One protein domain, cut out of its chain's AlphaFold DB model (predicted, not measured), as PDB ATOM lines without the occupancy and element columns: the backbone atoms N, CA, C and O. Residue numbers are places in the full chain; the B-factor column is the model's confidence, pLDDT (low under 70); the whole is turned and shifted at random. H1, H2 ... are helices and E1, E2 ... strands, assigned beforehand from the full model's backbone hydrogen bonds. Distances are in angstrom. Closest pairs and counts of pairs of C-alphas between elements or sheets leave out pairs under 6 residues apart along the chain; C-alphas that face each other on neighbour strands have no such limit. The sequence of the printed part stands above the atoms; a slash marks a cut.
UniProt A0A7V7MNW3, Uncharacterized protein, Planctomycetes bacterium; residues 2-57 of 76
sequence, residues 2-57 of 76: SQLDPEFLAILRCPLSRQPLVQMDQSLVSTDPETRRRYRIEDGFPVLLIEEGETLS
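What this domain is: This is residues 2 to 57 of the 76 residues of an uncharacterized protein of Planctomycetes bacterium (UniProt A0A7V7MNW3). With little regular structure, this is a small three-stranded antiparallel sheet, E1 E2 E3, with a short helix, H1, near E1 and an unnamed tail, residues 43 to 57, folding back by E3. The 56 printed residues run H1, E1, E2, E3; these hold only 20 residues, class mixed. The whole is compact, radius of gyration of the C-alphas 10.1 A, spanning 27 by 19 by 17 A.

How they stand to each other: Start at H1, residues 6 to 11, with every O i to N i+4 pair within hydrogen-bond range. It only grazes the sheet; its closest C-alphas to E1, residues 21 to 24, are Leu 9 and Leu 21, 7.2 A. E1 and E2, residues 27 to 30, form an antiparallel hairpin at 143 degrees; find N 22 and O 29, 2.9 A. E2 and E3, residues 37 to 42, form another at 156 degrees, with N 28 and O 39 at 2.7 A, completing a meander, each strand the antiparallel neighbour of the one before. Residues 37 to 38 pair antiparallel with 54 to 55, and 41 to 42 with 45 to 46.

Where its parts are: Find C-alpha 6 at (162.000, 212.465, 184.129), where H1 begins its 8.9 A. E1 measures 9.5 A, E2 10.0 A, and E3 16.3 A, ending at C-alpha 42 (146.316, 204.105, 184.570).

The domain as a whole: The C-alphas of Glu 34 and Asp 43 are farthest apart, 28.5 A. The printed part has no cut and no long link; residue 2 alone has pLDDT under 70.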
ATOM      1  N   SER A   2     154.250 203.639 189.679       64.12
ATOM      2  CA  SER A   2     154.189 204.027 188.261       64.12
ATOM      3  C   SER A   2     154.841 205.398 188.086       64.12
ATOM      4  O   SER A   2     154.178 206.367 187.736       64.12
ATOM      5  N   GLN A   3     156.119 205.504 188.451       81.12
ATOM      6  CA  GLN A   3     156.881 206.743 188.308       81.12
ATOM      7  C   GLN A   3     157.281 206.908 186.839       81.12
ATOM      8  O   GLN A   3     157.834 205.978 186.252       81.12
ATOM      9  N   LEU A   4     156.955 208.053 186.242       85.44
ATOM     10  CA  LEU A   4     157.317 208.355 184.862       85.44
ATOM     11  C   LEU A   4     158.797 208.720 184.773       85.44
ATOM     12  O   LEU A   4     159.387 209.254 185.716       85.44
ATOM     13  N   ASP A   5     159.377 208.453 183.609       90.25
ATOM     14  CA  ASP A   5     160.729 208.891 183.298       90.25
ATOM     15  C   ASP A   5     160.829 210.437 183.357       90.25
ATOM     16  O   ASP A   5     159.944 211.121 182.828       90.25
ATOM     17  N   PRO A   6     161.866 211.015 183.995       89.19
ATOM     18  CA  PRO A   6     162.000 212.465 184.129       89.19
ATOM     19  C   PRO A   6     162.104 213.220 182.800       89.19
ATOM     20  O   PRO A   6     161.572 214.326 182.695       89.19
ATOM     21  N   GLU A   7     162.760 212.651 181.783       90.62
ATOM     22  CA  GLU A   7     162.875 213.282 180.462       90.62
ATOM     23  C   GLU A   7     161.523 213.264 179.744       90.62
ATOM     24  O   GLU A   7     161.125 214.257 179.128       90.62
ATOM     25  N   PHE A   8     160.764 212.175 179.896       90.56
ATOM     26  CA  PHE A   8     159.391 212.102 179.403       90.56
ATOM     27  C   PHE A   8     158.472 213.108 180.110       90.56
ATOM     28  O   PHE A   8     157.740 213.850 179.456       90.56
ATOM     29  N   LEU A   9     158.534 213.207 181.440       92.19
ATOM     30  CA  LEU A   9     157.735 214.178 182.190       92.19
ATOM     31  C   LEU A   9     158.071 215.625 181.786       92.19
ATOM     32  O   LEU A   9     157.168 216.452 181.659       92.19
ATOM     33  N   ALA A  10     159.346 215.922 181.513       91.38
ATOM     34  CA  ALA A  10     159.801 217.252 181.117       91.38
ATOM     35  C   ALA A  10     159.199 217.746 179.788       91.38
ATOM     36  O   ALA A  10     159.050 218.960 179.598       91.38
ATOM     37  N   ILE A  11     158.817 216.842 178.877       94.00
ATOM     38  CA  ILE A  11     158.174 217.201 177.601       94.00
ATOM     39  C   ILE A  11     156.642 217.257 177.687       94.00
ATOM     40  O   ILE A  11     156.013 217.924 176.863       94.00
ATOM     41  N   LEU A  12     156.026 216.608 178.679       93.94
ATOM     42  CA  LEU A  12     154.572 216.586 178.828       93.94
ATOM     43  C   LEU A  12     154.010 217.955 179.224       93.94
ATOM     44  O   LEU A  12     154.609 218.719 179.985       93.94
ATOM     45  N   ARG A  13     152.820 218.266 178.708       96.25
ATOM     46  CA  ARG A  13     152.082 219.500 178.999       96.25
ATOM     47  C   ARG A  13     150.614 219.195 179.248       96.25
ATOM     48  O   ARG A  13     150.069 218.245 178.691       96.25
ATOM     49  N   CYS A  14     149.969 220.030 180.058       96.44
ATOM     50  CA  CYS A  14     148.526 219.987 180.240       96.44
ATOM     51  C   CYS A  14     147.825 220.202 178.882       96.44
ATOM     52  O   CYS A  14     148.111 221.198 178.213       96.44
ATOM     53  N   PRO A  15     146.889 219.328 178.471       96.50
ATOM     54  CA  PRO A  15     146.174 219.474 177.201       96.50
ATOM     55  C   PRO A  15     145.282 220.727 177.149       96.50
ATOM     56  O   PRO A  15     144.960 221.194 176.060       96.50
ATOM     57  N   LEU A  16     144.900 221.283 178.306       96.06
ATOM     58  CA  LEU A  16     144.059 222.476 178.406       96.06
ATOM     59  C   LEU A  16     144.882 223.773 178.467       96.06
ATOM     60  O   LEU A  16     144.735 224.634 177.606       96.06
ATOM     61  N   SER A  17     145.759 223.915 179.466       95.56
ATOM     62  CA  SER A  17     146.510 225.159 179.717       95.56
ATOM     63  C   SER A  17     147.872 225.218 179.023       95.56
ATOM     64  O   SER A  17     148.511 226.267 179.001       95.56
ATOM     65  N   ARG A  18     148.353 224.092 178.474       95.62
ATOM     66  CA  ARG A  18     149.713 223.920 177.926       95.62
ATOM     67  C   ARG A  18     150.839 224.175 178.933       95.62
ATOM     68  O   ARG A  18     151.996 224.274 178.530       95.62
ATOM     69  N   GLN A  19     150.522 224.242 180.223       95.62
ATOM     70  CA  GLN A  19     151.511 224.386 181.286       95.62
ATOM     71  C   GLN A  19     152.203 223.049 181.600       95.62
ATOM     72  O   GLN A  19     151.676 221.984 181.249       95.62
ATOM     73  N   PRO A  20     153.394 223.079 182.226       96.06
ATOM     74  CA  PRO A  20     154.057 221.885 182.738       96.06
ATOM     75  C   PRO A  20     153.165 221.046 183.663       96.06
ATOM     76  O   PRO A  20     152.228 221.546 184.289       96.06
ATOM     77  N   LEU A  21     153.488 219.756 183.752       95.94
ATOM     78  CA  LEU A  21     152.859 218.819 184.676       95.94
ATOM     79  C   LEU A  21     153.867 218.400 185.748       95.94
ATOM     80  O   LEU A  21     155.045 218.205 185.454       95.94
ATOM     81  N   VAL A  22     153.396 218.224 186.980       95.31
ATOM     82  CA  VAL A  22     154.149 217.575 188.059       95.31
ATOM     83  C   VAL A  22     153.502 216.240 188.383       95.31
ATOM     84  O   VAL A  22     152.277 216.138 188.433       95.31
ATOM     85  N   GLN A  23     154.308 215.201 188.583       94.62
ATOM     86  CA  GLN A  23     153.784 213.901 188.982       94.62
ATOM     87  C   GLN A  23     153.630 213.833 190.499       94.62
ATOM     88  O   GLN A  23     154.623 213.922 191.212       94.62
ATOM     89  N   MET A  24     152.401 213.620 190.963       92.75
ATOM     90  CA  MET A  24     152.039 213.375 192.357       92.75
ATOM     91  C   MET A  24     151.461 211.961 192.449       92.75
ATOM     92  O   MET A  24     150.345 211.705 191.988       92.75
ATOM     93  N   ASP A  25     152.243 211.026 192.988       90.19
ATOM     94  CA  ASP A  25     151.911 209.599 193.058       90.19
ATOM     95  C   ASP A  25     151.492 209.013 191.691       90.19
ATOM     96  O   ASP A  25     152.300 208.909 190.764       90.19
ATOM     97  N   GLN A  26     150.221 208.623 191.557       92.62
ATOM     98  CA  GLN A  26     149.620 208.067 190.340       92.62
ATOM     99  C   GLN A  26     148.826 209.122 189.560       92.62
ATOM    100  O   GLN A  26     147.840 208.811 188.895       92.62
ATOM    101  N   SER A  27     149.220 210.388 189.663       94.44
ATOM    102  CA  SER A  27     148.557 211.483 188.967       94.44
ATOM    103  C   SER A  27     149.541 212.528 188.455       94.44
ATOM    104  O   SER A  27     150.641 212.689 188.977       94.44
ATOM    105  N   LEU A  28     149.131 213.243 187.415       95.94
ATOM    106  CA  LEU A  28     149.805 214.403 186.858       95.94
ATOM    107  C   LEU A  28     148.974 215.642 187.151       95.94
ATOM    108  O   LEU A  28     147.803 215.709 186.789       95.94
ATOM    109  N   VAL A  29     149.587 216.634 187.778       96.94
ATOM    110  CA  VAL A  29     148.933 217.879 188.169       96.94
ATOM    111  C   VAL A  29     149.499 219.019 187.339       96.94
ATOM    112  O   VAL A  29     150.712 219.180 187.223       96.94
ATOM    113  N   SER A  30     148.612 219.803 186.737       97.00
ATOM    114  CA  SER A  30     148.952 221.010 185.992       97.00
ATOM    115  C   SER A  30     149.494 222.075 186.927       97.00
ATOM    116  O   SER A  30     148.902 222.346 187.969       97.00
ATOM    117  N   THR A  31     150.580 222.729 186.530       96.31
ATOM    118  CA  THR A  31     151.150 223.858 187.275       96.31
ATOM    119  C   THR A  31     150.412 225.171 187.023       96.31
ATOM    120  O   THR A  31     150.906 226.236 187.372       96.31
ATOM    121  N   ASP A  32     149.261 225.113 186.364       95.44
ATOM    122  CA  ASP A  32     148.437 226.274 186.072       95.44
ATOM    123  C   ASP A  32     147.494 226.609 187.246       95.44
ATOM    124  O   ASP A  32     146.617 225.788 187.551       95.44
ATOM    125  N   PRO A  33     147.619 227.790 187.885       94.00
ATOM    126  CA  PRO A  33     146.769 228.183 189.011       94.00
ATOM    127  C   PRO A  33     145.311 228.442 188.606       94.00
ATOM    128  O   PRO A  33     144.424 228.368 189.459       94.00
ATOM    129  N   GLU A  34     145.043 228.718 187.325       94.06
ATOM    130  CA  GLU A  34     143.692 228.994 186.829       94.06
ATOM    131  C   GLU A  34     142.893 227.701 186.616       94.06
ATOM    132  O   GLU A  34     141.773 227.560 187.114       94.06
ATOM    133  N   THR A  35     143.467 226.727 185.898       95.06
ATOM    134  CA  THR A  35     142.760 225.480 185.558       95.06
ATOM    135  C   THR A  35     142.916 224.365 186.591       95.06
ATOM    136  O   THR A  35     141.996 223.556 186.716       95.06
ATOM    137  N   ARG A  36     144.051 224.290 187.309       95.94
ATOM    138  CA  ARG A  36     144.339 223.326 188.400       95.94
ATOM    139  C   ARG A  36     143.965 221.876 188.081       95.94
ATOM    140  O   ARG A  36     143.433 221.148 188.921       95.94
ATOM    141  N   ARG A  37     144.205 221.459 186.837       97.50
ATOM    142  CA  ARG A  37     143.808 220.129 186.359       97.50
ATOM    143  C   ARG A  37     144.682 219.027 186.941       97.50
ATOM    144  O   ARG A  37     145.902 219.174 186.982       97.50
ATOM    145  N   ARG A  38     144.061 217.907 187.306       97.44
ATOM    146  CA  ARG A  38     144.711 216.645 187.665       97.44
ATOM    147  C   ARG A  38     144.272 215.550 186.696       97.44
ATOM    148  O   ARG A  38     143.099 215.437 186.357       97.44
ATOM    149  N   TYR A  39     145.232 214.746 186.264       96.81
ATOM    150  CA  TYR A  39     145.049 213.618 185.360       96.81
ATOM    151  C   TYR A  39     145.570 212.358 186.034       96.81
ATOM    152  O   TYR A  39     146.644 212.378 186.629       96.81
ATOM    153  N   ARG A  40     144.835 211.255 185.949       95.44
ATOM    154  CA  ARG A  40     145.259 209.970 186.519       95.44
ATOM    155  C   ARG A  40     146.263 209.250 185.617       95.44
ATOM    156  O   ARG A  40     146.293 209.464 184.404       95.44
ATOM    157  N   ILE A  41     147.078 208.395 186.220       94.38
ATOM    158  CA  ILE A  41     147.954 207.446 185.536       94.38
ATOM    159  C   ILE A  41     147.331 206.059 185.704       94.38
ATOM    160  O   ILE A  41     147.245 205.555 186.820       94.38
ATOM    161  N   GLU A  42     146.919 205.441 184.601       92.88
ATOM    162  CA  GLU A  42     146.316 204.105 184.570       92.88
ATOM    163  C   GLU A  42     147.255 203.146 183.847       92.88
ATOM    164  O   GLU A  42     147.713 203.438 182.747       92.88
ATOM    165  N   ASP A  43     147.611 202.031 184.488       89.12
ATOM    166  CA  ASP A  43     148.536 201.026 183.939       89.12
ATOM    167  C   ASP A  43     149.882 201.598 183.442       89.12
ATOM    168  O   ASP A  43     150.520 201.067 182.537       89.12
ATOM    169  N   GLY A  44     150.332 202.699 184.054       87.88
ATOM    170  CA  GLY A  44     151.558 203.405 183.666       87.88
ATOM    171  C   GLY A  44     151.382 204.410 182.523       87.88
ATOM    172  O   GLY A  44     152.347 205.081 182.161       87.88
ATOM    173  N   PHE A  45     150.166 204.572 181.999       89.94
ATOM    174  CA  PHE A  45     149.836 205.526 180.946       89.94
ATOM    175  C   PHE A  45     149.073 206.736 181.509       89.94
ATOM    176  O   PHE A  45     148.059 206.576 182.190       89.94
ATOM    177  N   PRO A  46     149.531 207.971 181.242       92.94
ATOM    178  CA  PRO A  46     148.821 209.165 181.677       92.94
ATOM    179  C   PRO A  46     147.566 209.405 180.825       92.94
ATOM    180  O   PRO A  46     147.646 209.567 179.605       92.94
ATOM    181  N   VAL A  47     146.404 209.495 181.475       95.12
ATOM    182  CA  VAL A  47     145.117 209.783 180.823       95.12
ATOM    183  C   VAL A  47     144.960 211.297 180.655       95.12
ATOM    184  O   VAL A  47     144.317 211.975 181.453       95.12
ATOM    185  N   LEU A  48     145.580 211.854 179.611       94.69
ATOM    186  CA  LEU A  48     145.577 213.295 179.305       94.69
ATOM    187  C   LEU A  48     144.359 213.730 178.472       94.69
ATOM    188  O   LEU A  48     144.489 214.464 177.492       94.69
ATOM    189  N   LEU A  49     143.164 213.278 178.852       95.62
ATOM    190  CA  LEU A  49     141.911 213.719 178.237       95.62
ATOM    191  C   LEU A  49     141.316 214.866 179.059       95.62
ATOM    192  O   LEU A  49     141.240 214.784 180.281       95.62
ATOM    193  N   ILE A  50     140.895 215.948 178.394       94.62
ATOM    194  CA  ILE A  50     140.337 217.135 179.070       94.62
ATOM    195  C   ILE A  50     139.073 216.775 179.867       94.62
ATOM    196  O   ILE A  50     138.877 217.307 180.956       94.62
ATOM    197  N   GLU A  51     138.254 215.869 179.336       94.38
ATOM    198  CA  GLU A  51     136.982 215.436 179.930       94.38
ATOM    199  C   GLU A  51     137.177 214.545 181.164       94.38
ATOM    200  O   GLU A  51     136.403 214.632 182.111       94.38
ATOM    201  N   GLU A  52     138.247 213.747 181.185       93.38
ATOM    202  CA  GLU A  52     138.596 212.861 182.306       93.38
ATOM    203  C   GLU A  52     139.431 213.568 183.383       93.38
ATOM    204  O   GLU A  52     139.602 213.050 184.487       93.38
ATOM    205  N   GLY A  53     139.990 214.736 183.055       94.19
ATOM    206  CA  GLY A  53     140.786 215.535 183.974       94.19
ATOM    207  C   GLY A  53     139.908 216.242 184.998       94.19
ATOM    208  O   GLY A  53     139.049 217.052 184.647       94.19
ATOM    209  N   GLU A  54     140.167 216.019 186.276       96.00
ATOM    210  CA  GLU A  54     139.450 216.698 187.352       96.00
ATOM    211  C   GLU A  54     140.082 218.051 187.686       96.00
ATOM    212  O   GLU A  54     141.261 218.298 187.421       96.00
ATOM    213  N   THR A  55     139.287 218.944 188.264       97.00
ATOM    214  CA  THR A  55     139.753 220.250 188.734       97.00
ATOM    215  C   THR A  55     139.961 220.187 190.235       97.00
ATOM    216  O   THR A  55     139.021 219.902 190.975       97.00
ATOM    217  N   LEU A  56     141.174 220.487 190.684       96.62
ATOM    218  CA  LEU A  56     141.480 220.591 192.104       96.62
ATOM    219  C   LEU A  56     140.963 221.907 192.684       96.62
ATOM    220  O   LEU A  56     140.898 222.936 191.995       96.62
ATOM    221  N   SER A  57     140.657 221.891 193.982       97.00
ATOM    222  CA  SER A  57     140.485 223.138 194.722       97.00
ATOM    223  C   SER A  57     141.803 223.913 194.769       97.00
ATOM    224  O   SER A  57     142.894 223.357 194.621       97.00
TER     225      SER A  57